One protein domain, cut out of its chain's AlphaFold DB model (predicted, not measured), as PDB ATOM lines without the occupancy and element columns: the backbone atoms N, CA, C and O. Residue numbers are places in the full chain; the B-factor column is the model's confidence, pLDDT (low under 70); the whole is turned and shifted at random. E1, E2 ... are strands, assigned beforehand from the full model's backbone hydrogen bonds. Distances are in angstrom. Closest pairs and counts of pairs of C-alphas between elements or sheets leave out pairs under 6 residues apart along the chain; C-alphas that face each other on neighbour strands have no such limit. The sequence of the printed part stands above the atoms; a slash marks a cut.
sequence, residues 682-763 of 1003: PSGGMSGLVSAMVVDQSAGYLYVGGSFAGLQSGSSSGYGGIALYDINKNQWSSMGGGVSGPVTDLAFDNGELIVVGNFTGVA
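What this domain is: This is residues 682 to 763 of the 1003 residues of the protein "SH3 domain-containing protein" of Calocera viscosa (strain TUFC12733) (UniProt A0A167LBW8). A twisted wall of four strands, E1 to E4, has a two-stranded ribbon, E5 and E6, partly face to face with it on the E1 and E2 side, a loose two-layer sandwich. The first residues, 682 to 689, and the long loop of residues 707 to 721 gather at the end where E1 begins and E2 ends. The printed part has 82 residues with six named strands, E1 to E6 in that order, and no named helix; under half of the residues, 34, are in named elements, and the class is all strand. The larger sheet has the order E1, E2, E3, E4, and both sheets are antiparallel. The whole is compact, with a radius of gyration of the C-alphas of 11.7 A and spans of 31 by 29 by 20 A.

How they stand to each other: Start at E1, residues 690 to 696, an edge strand, which forms a hairpin with E2, residues 701 to 706; look for N 694 and O 703, 3.0 A apart. E2 is also antiparallel to E3, residues 722 to 726, with N 704 and O 723 at 2.9 A. E3 and E4, residues 731 to 733, form the next hairpin, with N 726 and O 731 at 2.8 A; E4 is the other edge strand. These four make a meander, each strand the antiparallel neighbour of the one before, and from edge to edge the strands' lines turn by 77 degrees. The chain then changes sheet to the hairpin of E5, residues 743 to 749, and E6, residues 752 to 757, where N 747 and O 754 are 3.0 A apart. In this sandwich, two sheets face to face, the best planes are 32 degrees apart. The closest C-alphas of E1 and E5 are those of Ala 692 and Asp 745, 5.2 A apart; those of E2 and E5 are Gly 706 and Val 743, at 4.7 A. E2 and E6 are near each other, with 6 pairs of C-alphas within 10 A, while E4 is apart from E1, E2, E5 and E6.

Where its parts are: Find C-alpha 690 at (15.081, 6.750, -36.995); from there E1 runs 17.5 A to C-alpha 696. E2 spans 16.7 A, E3 13.8 A and E4 6.8 A. E5 begins at C-alpha 743, (20.500, 10.330, -42.758), and spans 17.2 A; E6 spans 16.4 A and ends at C-alpha 757, (22.800, 9.725, -46.165).

The domain as a whole: The two C-alphas farthest apart, those of Ser 713 and Asn 750, are 34.2 A apart. The printed part has no cut. The long link is E2 to E3, with 15 residues. Residues 719 to 720 pair with residues 737 to 738, parallel, outside the named strands. The mean pLDDT of the printed part is 88.8, and residues 714 to 717 are under 70.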
ATOM      1  N   PRO A 682      11.401  13.565 -24.732       93.50
ATOM      2  CA  PRO A 682      10.690  14.838 -24.813       93.50
ATOM      3  C   PRO A 682      10.078  15.090 -26.189       93.50
ATOM      4  O   PRO A 682      10.583  14.623 -27.212       93.50
ATOM      5  N   SER A 683       8.986  15.854 -26.209       91.56
ATOM      6  CA  SER A 683       8.208  16.146 -27.421       91.56
ATOM      7  C   SER A 683       7.711  14.899 -28.176       91.56
ATOM      8  O   SER A 683       7.428  14.979 -29.368       91.56
ATOM      9  N   GLY A 684       7.607  13.747 -27.500       90.38
ATOM     10  CA  GLY A 684       7.081  12.498 -28.063       90.38
ATOM     11  C   GLY A 684       8.037  11.741 -28.989       90.38
ATOM     12  O   GLY A 684       7.599  10.796 -29.636       90.38
ATOM     13  N   GLY A 685       9.316  12.124 -29.069       94.19
ATOM     14  CA  GLY A 685      10.284  11.522 -29.993       94.19
ATOM     15  C   GLY A 685      10.302  12.192 -31.373       94.19
ATOM     16  O   GLY A 685      10.208  13.418 -31.467       94.19
ATOM     17  N   MET A 686      10.450  11.403 -32.444       94.31
ATOM     18  CA  MET A 686      10.697  11.891 -33.811       94.31
ATOM     19  C   MET A 686       9.478  11.778 -34.728       94.31
ATOM     20  O   MET A 686       8.707  10.823 -34.650       94.31
ATOM     21  N   SER A 687       9.341  12.735 -35.652       92.62
ATOM     22  CA  SER A 687       8.239  12.794 -36.636       92.62
ATOM     23  C   SER A 687       8.288  11.727 -37.742       92.62
ATOM     24  O   SER A 687       7.350  11.619 -38.530       92.62
ATOM     25  N   GLY A 688       9.359  10.937 -37.813       92.44
ATOM     26  CA  GLY A 688       9.572   9.896 -38.817       92.44
ATOM     27  C   GLY A 688      10.660   8.912 -38.395       92.44
ATOM     28  O   GLY A 688      11.211   9.034 -37.300       92.44
ATOM     29  N   LEU A 689      10.937   7.944 -39.271       93.00
ATOM     30  CA  LEU A 689      11.880   6.839 -39.073       93.00
ATOM     31  C   LEU A 689      13.225   7.319 -38.509       93.00
ATOM     32  O   LEU A 689      13.892   8.138 -39.139       93.00
ATOM     33  N   VAL A 690      13.663   6.742 -37.392       97.69
ATOM     34  CA  VAL A 690      15.081   6.750 -36.995       97.69
ATOM     35  C   VAL A 690      15.784   5.602 -37.723       97.69
ATOM     36  O   VAL A 690      15.219   4.514 -37.826       97.69
ATOM     37  N   SER A 691      16.985   5.825 -38.255       95.31
ATOM     38  CA  SER A 691      17.792   4.795 -38.934       95.31
ATOM     39  C   SER A 691      19.044   4.419 -38.147       95.31
ATOM     40  O   SER A 691      19.379   3.242 -38.093       95.31
ATOM     41  N   ALA A 692      19.691   5.398 -37.510       95.75
ATOM     42  CA  ALA A 692      20.964   5.238 -36.818       95.75
ATOM     43  C   ALA A 692      21.001   6.058 -35.523       95.75
ATOM     44  O   ALA A 692      20.375   7.118 -35.413       95.75
ATOM     45  N   MET A 693      21.744   5.568 -34.533       96.12
ATOM     46  CA  MET A 693      21.918   6.221 -33.236       96.12
ATOM     47  C   MET A 693      23.304   5.930 -32.668       96.12
ATOM     48  O   MET A 693      23.741   4.785 -32.689       96.12
ATOM     49  N   VAL A 694      23.957   6.941 -32.089       92.56
ATOM     50  CA  VAL A 694      25.263   6.784 -31.427       92.56
ATOM     51  C   VAL A 694      25.289   7.589 -30.131       92.56
ATOM     52  O   VAL A 694      24.804   8.720 -30.090       92.56
ATOM     53  N   VAL A 695      25.844   7.019 -29.057       91.25
ATOM     54  CA  VAL A 695      25.945   7.674 -27.742       91.25
ATOM     55  C   VAL A 695      27.394   8.047 -27.447       91.25
ATOM     56  O   VAL A 695      28.245   7.176 -27.291       91.25
ATOM     57  N   ASP A 696      27.655   9.341 -27.278       89.75
ATOM     58  CA  ASP A 696      28.843   9.821 -26.578       89.75
ATOM     59  C   ASP A 696      28.579   9.727 -25.068       89.75
ATOM     60  O   ASP A 696      27.990  10.619 -24.445       89.75
ATOM     61  N   GLN A 697      29.015   8.613 -24.476       83.88
ATOM     62  CA  GLN A 697      28.896   8.357 -23.038       83.88
ATOM     63  C   GLN A 697      29.737   9.329 -22.190       83.88
ATOM     64  O   GLN A 697      29.440   9.509 -21.010       83.88
ATOM     65  N   SER A 698      30.760   9.972 -22.770       84.88
ATOM     66  CA  SER A 698      31.668  10.882 -22.059       84.88
ATOM     67  C   SER A 698      31.069  12.278 -21.871       84.88
ATOM     68  O   SER A 698      31.207  12.871 -20.799       84.88
ATOM     69  N   ALA A 699      30.343  12.777 -22.875       85.69
ATOM     70  CA  ALA A 699      29.604  14.034 -22.801       85.69
ATOM     71  C   ALA A 699      28.145  13.857 -22.331       85.69
ATOM     72  O   ALA A 699      27.515  14.819 -21.885       85.69
ATOM     73  N   GLY A 700      27.608  12.633 -22.398       89.62
ATOM     74  CA  GLY A 700      26.214  12.320 -22.072       89.62
ATOM     75  C   GLY A 700      25.240  12.737 -23.174       89.62
ATOM     76  O   GLY A 700      24.155  13.251 -22.885       89.62
ATOM     77  N   TYR A 701      25.642  12.533 -24.429       92.62
ATOM     78  CA  TYR A 701      24.877  12.889 -25.620       92.62
ATOM     79  C   TYR A 701      24.481  11.653 -26.427       92.62
ATOM     80  O   TYR A 701      25.288  10.756 -26.643       92.62
ATOM     81  N   LEU A 702      23.249  11.648 -26.926       95.25
ATOM     82  CA  LEU A 702      22.756  10.709 -27.930       95.25
ATOM     83  C   LEU A 702      22.536  11.475 -29.238       95.25
ATOM     84  O   LEU A 702      21.770  12.439 -29.281       95.25
ATOM     85  N   TYR A 703      23.184  11.026 -30.302       95.56
ATOM     86  CA  TYR A 703      22.996  11.514 -31.663       95.56
ATOM     87  C   TYR A 703      22.035  10.572 -32.385       95.56
ATOM     88  O   TYR A 703      22.176   9.354 -32.294       95.56
ATOM     89  N   VAL A 704      21.039  11.134 -33.070       97.25
ATOM     90  CA  VAL A 704      19.946  10.391 -33.712       97.25
ATOM     91  C   VAL A 704      19.854  10.820 -35.169       97.25
ATOM     92  O   VAL A 704      19.646  12.002 -35.434       97.25
ATOM     93  N   GLY A 705      19.991   9.876 -36.097       96.31
ATOM     94  CA  GLY A 705      19.858  10.073 -37.541       96.31
ATOM     95  C   GLY A 705      18.646   9.331 -38.107       96.31
ATOM     96  O   GLY A 705      18.228   8.304 -37.569       96.31
ATOM     97  N   GLY A 706      18.051   9.847 -39.180       95.88
ATOM     98  CA  GLY A 706      16.998   9.146 -39.910       95.88
ATOM     99  C   GLY A 706      16.248   9.996 -40.931       95.88
ATOM    100  O   GLY A 706      16.745  11.001 -41.435       95.88
ATOM    101  N   SER A 707      15.017   9.581 -41.226       93.50
ATOM    102  CA  SER A 707      14.086  10.218 -42.159       93.50
ATOM    103  C   SER A 707      12.957  10.917 -41.392       93.50
ATOM    104  O   SER A 707      11.807  10.471 -41.365       93.50
ATOM    105  N   PHE A 708      13.305  12.017 -40.724       92.38
ATOM    106  CA  PHE A 708      12.382  12.875 -39.975       92.38
ATOM    107  C   PHE A 708      12.642  14.361 -40.266       92.38
ATOM    108  O   PHE A 708      13.742  14.754 -40.648       92.38
ATOM    109  N   ALA A 709      11.618  15.202 -40.090       88.69
ATOM    110  CA  ALA A 709      11.688  16.647 -40.360       88.69
ATOM    111  C   ALA A 709      11.658  17.519 -39.086       88.69
ATOM    112  O   ALA A 709      11.740  18.746 -39.162       88.69
ATOM    113  N   GLY A 710      11.472  16.894 -37.923       88.81
ATOM    114  CA  GLY A 710      11.143  17.561 -36.668       88.81
ATOM    115  C   GLY A 710      10.886  16.590 -35.515       88.81
ATOM    116  O   GLY A 710      10.735  15.381 -35.719       88.81
ATOM    117  N   LEU A 711      10.773  17.141 -34.308       91.31
ATOM    118  CA  LEU A 711      10.269  16.431 -33.129       91.31
ATOM    119  C   LEU A 711       8.753  16.204 -33.263       91.31
ATOM    120  O   LEU A 711       8.046  17.070 -33.776       91.31
ATOM    121  N   GLN A 712       8.240  15.081 -32.759       90.69
ATOM    122  CA  GLN A 712       6.862  14.637 -33.014       90.69
ATOM    123  C   GLN A 712       5.780  15.639 -32.565       90.69
ATOM    124  O   GLN A 712       4.808  15.865 -33.281       90.69
ATOM    125  N   SER A 713       5.927  16.258 -31.389       79.75
ATOM    126  CA  SER A 713       4.951  17.207 -30.830       79.75
ATOM    127  C   SER A 713       5.463  18.654 -30.755       79.75
ATOM    128  O   SER A 713       5.012  19.422 -29.901       79.75
ATOM    129  N   GLY A 714       6.436  19.030 -31.593       65.94
ATOM    130  CA  GLY A 714       7.072  20.350 -31.568       65.94
ATOM    131  C   GLY A 714       6.940  21.110 -32.887       65.94
ATOM    132  O   GLY A 714       7.311  20.605 -33.937       65.94
ATOM    133  N   SER A 715       6.523  22.379 -32.836       56.09
ATOM    134  CA  SER A 715       6.585  23.301 -33.987       56.09
ATOM    135  C   SER A 715       7.993  23.879 -34.220       56.09
ATOM    136  O   SER A 715       8.138  24.975 -34.758       56.09
ATOM    137  N   SER A 716       9.029  23.200 -33.724       63.03
ATOM    138  CA  SER A 716      10.420  23.644 -33.741       63.03
ATOM    139  C   SER A 716      11.117  23.152 -35.006       63.03
ATOM    140  O   SER A 716      11.410  21.963 -35.134       63.03
ATOM    141  N   SER A 717      11.396  24.075 -35.925       67.94
ATOM    142  CA  SER A 717      12.231  23.834 -37.101       67.94
ATOM    143  C   SER A 717      13.689  23.531 -36.718       67.94
ATOM    144  O   SER A 717      14.137  23.840 -35.613       67.94
ATOM    145  N   GLY A 718      14.434  22.933 -37.651       75.50
ATOM    146  CA  GLY A 718      15.873  22.696 -37.504       75.50
ATOM    147  C   GLY A 718      16.278  21.318 -36.970       75.50
ATOM    148  O   GLY A 718      17.423  21.158 -36.581       75.50
ATOM    149  N   TYR A 719      15.384  20.328 -36.954       85.50
ATOM    150  CA  TYR A 719      15.725  18.923 -36.670       85.50
ATOM    151  C   TYR A 719      15.521  18.066 -37.932       85.50
ATOM    152  O   TYR A 719      14.820  17.058 -37.907       85.50
ATOM    153  N   GLY A 720      16.034  18.531 -39.077       88.75
ATOM    154  CA  GLY A 720      15.941  17.799 -40.342       88.75
ATOM    155  C   GLY A 720      16.978  16.679 -40.393       88.75
ATOM    156  O   GLY A 720      18.167  16.961 -40.275       88.75
ATOM    157  N   GLY A 721      16.538  15.428 -40.528       90.75
ATOM    158  CA  GLY A 721      17.368  14.227 -40.706       90.75
ATOM    159  C   GLY A 721      18.281  13.825 -39.538       90.75
ATOM    160  O   GLY A 721      18.642  12.656 -39.430       90.75
ATOM    161  N   ILE A 722      18.647  14.755 -38.653       94.00
ATOM    162  CA  ILE A 722      19.525  14.528 -37.503       94.00
ATOM    163  C   ILE A 722      19.111  15.386 -36.297       94.00
ATOM    164  O   ILE A 722      18.615  16.507 -36.450       94.00
ATOM    165  N   ALA A 723      19.314  14.856 -35.092       93.94
ATOM    166  CA  ALA A 723      19.047  15.528 -33.825       93.94
ATOM    167  C   ALA A 723      20.046  15.114 -32.731       93.94
ATOM    168  O   ALA A 723      20.543  13.988 -32.719       93.94
ATOM    169  N   LEU A 724      20.276  16.016 -31.773       94.31
ATOM    170  CA  LEU A 724      21.080  15.776 -30.574       94.31
ATOM    171  C   LEU A 724      20.178  15.738 -29.336       94.31
ATOM    172  O   LEU A 724      19.395  16.660 -29.117       94.31
ATOM    173  N   TYR A 725      20.313  14.707 -28.510       95.19
ATOM    174  CA  TYR A 725      19.649  14.570 -27.216       95.19
ATOM    175  C   TYR A 725      20.669  14.638 -26.079       95.19
ATOM    176  O   TYR A 725      21.635  13.880 -26.033       95.19
ATOM    177  N   ASP A 726      20.439  15.553 -25.145       94.06
ATOM    178  CA  ASP A 726      21.178  15.666 -23.895       94.06
ATOM    179  C   ASP A 726      20.542  14.743 -22.855       94.06
ATOM    180  O   ASP A 726      19.471  15.041 -22.313       94.06
ATOM    181  N   ILE A 727      21.201  13.611 -22.594       92.75
ATOM    182  CA  ILE A 727      20.703  12.550 -21.710       92.75
ATOM    183  C   ILE A 727      20.585  13.077 -20.273       92.75
ATOM    184  O   ILE A 727      19.620  12.779 -19.570       92.75
ATOM    185  N   ASN A 728      21.528  13.926 -19.852       90.44
ATOM    186  CA  ASN A 728      21.586  14.491 -18.504       90.44
ATOM    187  C   ASN A 728      20.528  15.581 -18.264       90.44
ATOM    188  O   ASN A 728      20.013  15.710 -17.153       90.44
ATOM    189  N   LYS A 729      20.212  16.392 -19.282       92.56
ATOM    190  CA  LYS A 729      19.197  17.458 -19.199       92.56
ATOM    191  C   LYS A 729      17.798  17.001 -19.607       92.56
ATOM    192  O   LYS A 729      16.850  17.737 -19.329       92.56
ATOM    193  N   ASN A 730      17.660  15.832 -20.241       91.56
ATOM    194  CA  ASN A 730      16.416  15.340 -20.840       91.56
ATOM    195  C   ASN A 730      15.848  16.361 -21.854       91.56
ATOM    196  O   ASN A 730      14.723  16.845 -21.714       91.56
ATOM    197  N   GLN A 731      16.677  16.776 -22.824       93.50
ATOM    198  CA  GLN A 731      16.373  17.860 -23.775       93.50
ATOM    199  C   GLN A 731      16.950  17.611 -25.176       93.50
ATOM    200  O   GLN A 731      18.033  17.053 -25.323       93.50
ATOM    201  N   TRP A 732      16.239  18.083 -26.201       93.44
ATOM    202  CA  TRP A 732      16.676  18.058 -27.602       93.44
ATOM    203  C   TRP A 732      17.402  19.351 -28.006       93.44
ATOM    204  O   TRP A 732      17.051  20.438 -27.544       93.44
ATOM    205  N   SER A 733      18.377  19.229 -28.908       90.50
ATOM    206  CA  SER A 733      19.139  20.316 -29.528       90.50
ATOM    207  C   SER A 733      19.255  20.105 -31.043       90.50
ATOM    208  O   SER A 733      19.424  18.985 -31.526       90.50
ATOM    209  N   SER A 734      19.141  21.191 -31.806       84.00
ATOM    210  CA  SER A 734      18.861  21.189 -33.249       84.00
ATOM    211  C   SER A 734      20.091  21.126 -34.167       84.00
ATOM    212  O   SER A 734      19.973  21.427 -35.347       84.00
ATOM    213  N   MET A 735      21.284  20.786 -33.662       87.69
ATOM    214  CA  MET A 735      22.517  20.591 -34.462       87.69
ATOM    215  C   MET A 735      22.690  21.597 -35.625       87.69
ATOM    216  O   MET A 735      22.775  21.235 -36.799       87.69
ATOM    217  N   GLY A 736      22.641  22.897 -35.315       81.00
ATOM    218  CA  GLY A 736      22.785  23.991 -36.292       81.00
ATOM    219  C   GLY A 736      21.633  24.179 -37.298       81.00
ATOM    220  O   GLY A 736      21.618  25.190 -37.994       81.00
ATOM    221  N   GLY A 737      20.664  23.261 -37.347       81.44
ATOM    222  CA  GLY A 737      19.557  23.206 -38.305       81.44
ATOM    223  C   GLY A 737      19.307  21.808 -38.896       81.44
ATOM    224  O   GLY A 737      18.281  21.607 -39.552       81.44
ATOM    225  N   GLY A 738      20.220  20.854 -38.680       88.06
ATOM    226  CA  GLY A 738      20.181  19.523 -39.291       88.06
ATOM    227  C   GLY A 738      20.625  19.501 -40.762       88.06
ATOM    228  O   GLY A 738      21.391  20.356 -41.208       88.06
ATOM    229  N   VAL A 739      20.140  18.516 -41.518       89.12
ATOM    230  CA  VAL A 739      20.420  18.268 -42.944       89.12
ATOM    231  C   VAL A 739      19.140  18.287 -43.794       89.12
ATOM    232  O   VAL A 739      18.024  18.183 -43.286       89.12
ATOM    233  N   SER A 740      19.288  18.442 -45.113       87.06
ATOM    234  CA  SER A 740      18.176  18.624 -46.063       87.06
ATOM    235  C   SER A 740      17.468  17.342 -46.541       87.06
ATOM    236  O   SER A 740      16.642  17.412 -47.453       87.06
ATOM    237  N   GLY A 741      17.777  16.180 -45.964       88.31
ATOM    238  CA  GLY A 741      17.243  14.875 -46.370       88.31
ATOM    239  C   GLY A 741      17.570  13.777 -45.350       88.31
ATOM    240  O   GLY A 741      18.179  14.080 -44.322       88.31
ATOM    241  N   PRO A 742      17.153  12.523 -45.589       91.75
ATOM    242  CA  PRO A 742      17.401  11.422 -44.667       91.75
ATOM    243  C   PRO A 742      18.892  11.134 -44.456       91.75
ATOM    244  O   PRO A 742      19.652  10.954 -45.412       91.75
ATOM    245  N   VAL A 743      19.273  11.018 -43.185       95.75
ATOM    246  CA  VAL A 743      20.500  10.330 -42.758       95.75
ATOM    247  C   VAL A 743      20.252   8.824 -42.856       95.75
ATOM    248  O   VAL A 743      19.139   8.364 -42.597       95.75
ATOM    249  N   THR A 744      21.268   8.069 -43.266       94.88
ATOM    250  CA  THR A 744      21.270   6.599 -43.244       94.88
ATOM    251  C   THR A 744      21.996   6.106 -42.004       94.88
ATOM    252  O   THR A 744      21.397   5.383 -41.211       94.88
ATOM    253  N   ASP A 745      23.225   6.581 -41.796       95.31
ATOM    254  CA  ASP A 745      24.166   6.057 -40.805       95.31
ATOM    255  C   ASP A 745      25.006   7.174 -40.141       95.31
ATOM    256  O   ASP A 745      25.027   8.323 -40.605       95.31
ATOM    257  N   LEU A 746      25.655   6.857 -39.017       94.62
ATOM    258  CA  LEU A 746      26.385   7.788 -38.150       94.62
ATOM    259  C   LEU A 746      27.657   7.138 -37.583       94.62
ATOM    260  O   LEU A 746      27.576   6.138 -36.878       94.62
ATOM    261  N   ALA A 747      28.809   7.779 -37.783       90.69
ATOM    262  CA  ALA A 747      30.098   7.333 -37.250       90.69
ATOM    263  C   ALA A 747      30.811   8.452 -36.471       90.69
ATOM    264  O   ALA A 747      30.498   9.633 -36.636       90.69
ATOM    265  N   PHE A 748      31.778   8.099 -35.623       86.81
ATOM    266  CA  PHE A 748      32.650   9.059 -34.940       86.81
ATOM    267  C   PHE A 748      34.087   8.935 -35.452       86.81
ATOM    268  O   PHE A 748      34.601   7.828 -35.584       86.81
ATOM    269  N   ASP A 749      34.752  10.072 -35.656       79.88
ATOM    270  CA  ASP A 749      36.204  10.148 -35.833       79.88
ATOM    271  C   ASP A 749      36.774  11.364 -35.097       79.88
ATOM    272  O   ASP A 749      36.226  12.455 -35.205       79.88
ATOM    273  N   ASN A 750      37.881  11.205 -34.365       78.44
ATOM    274  CA  ASN A 750      38.706  12.301 -33.820       78.44
ATOM    275  C   ASN A 750      37.981  13.465 -33.079       78.44
ATOM    276  O   ASN A 750      38.555  14.541 -32.892       78.44
ATOM    277  N   GLY A 751      36.748  13.265 -32.594       81.44
ATOM    278  CA  GLY A 751      35.917  14.303 -31.957       81.44
ATOM    279  C   GLY A 751      34.902  14.990 -32.885       81.44
ATOM    280  O   GLY A 751      34.233  15.944 -32.470       81.44
ATOM    281  N   GLU A 752      34.747  14.501 -34.111       88.44
ATOM    282  CA  GLU A 752      33.718  14.866 -35.083       88.44
ATOM    283  C   GLU A 752      32.754  13.691 -35.305       88.44
ATOM    284  O   GLU A 752      33.156  12.530 -35.366       88.44
ATOM    285  N   LEU A 753      31.461  13.992 -35.419       91.88
ATOM    286  CA  LEU A 753      30.454  13.037 -35.873       91.88
ATOM    287  C   LEU A 753      30.377  13.116 -37.400       91.88
ATOM    288  O   LEU A 753      30.019  14.166 -37.947       91.88
ATOM    289  N   ILE A 754      30.689  12.014 -38.072       92.12
ATOM    290  CA  ILE A 754      30.507  11.848 -39.510       92.12
ATOM    291  C   ILE A 754      29.065  11.405 -39.767       92.12
ATOM    292  O   ILE A 754      28.556  10.465 -39.158       92.12
ATOM    293  N   VAL A 755      28.395  12.119 -40.668       93.50
ATOM    294  CA  VAL A 755      26.973  11.957 -40.979       93.50
ATOM    295  C   VAL A 755      26.841  11.598 -42.449       93.50
ATOM    296  O   VAL A 755      27.301  12.354 -43.310       93.50
ATOM    297  N   VAL A 756      26.202  10.467 -42.743       94.31
ATOM    298  CA  VAL A 756      26.024   9.954 -44.108       94.31
ATOM    299  C   VAL A 756      24.550   9.752 -44.455       94.31
ATOM    300  O   VAL A 756      23.718   9.516 -43.581       94.31
ATOM    301  N   GLY A 757      24.185   9.908 -45.728       93.56
ATOM    302  CA  GLY A 757      22.800   9.725 -46.165       93.56
ATOM    303  C   GLY A 757      22.498  10.153 -47.595       93.56
ATOM    304  O   GLY A 757      23.376  10.249 -48.451       93.56
ATOM    305  N   ASN A 758      21.218  10.438 -47.830       90.75
ATOM    306  CA  ASN A 758      20.688  11.048 -49.048       90.75
ATOM    307  C   ASN A 758      20.148  12.441 -48.687       90.75
ATOM    308  O   ASN A 758      18.946  12.671 -48.556       90.75
ATOM    309  N   PHE A 759      21.074  13.371 -48.472       89.12
ATOM    310  CA  PHE A 759      20.803  14.787 -48.245       89.12
ATOM    311  C   PHE A 759      21.675  15.632 -49.175       89.12
ATOM    312  O   PHE A 759      22.750  15.215 -49.592       89.12
ATOM    313  N   THR A 760      21.212  16.831 -49.523       84.62
ATOM    314  CA  THR A 760      21.889  17.731 -50.478       84.62
ATOM    315  C   THR A 760      22.741  18.815 -49.812       84.62
ATOM    316  O   THR A 760      23.514  19.495 -50.490       84.62
ATOM    317  N   GLY A 761      22.617  18.973 -48.493       80.88
ATOM    318  CA  GLY A 761      23.492  19.801 -47.674       80.88
ATOM    319  C   GLY A 761      23.006  19.948 -46.232       80.88
ATOM    320  O   GLY A 761      21.887  19.559 -45.884       80.88
ATOM    321  N   VAL A 762      23.851  20.556 -45.404       82.44
ATOM    322  CA  VAL A 762      23.504  21.013 -44.050       82.44
ATOM    323  C   VAL A 762      22.624  22.268 -44.102       82.44
ATOM    324  O   VAL A 762      22.806  23.144 -44.953       82.44
ATOM    325  N   ALA A 763      21.661  22.377 -43.190       72.25
ATOM    326  CA  ALA A 763      20.829  23.566 -43.061       72.25
ATOM    327  C   ALA A 763      21.584  24.682 -42.320       72.25
ATOM    328  O   ALA A 763      22.288  24.432 -41.343       72.25
TER     329      ALA A 763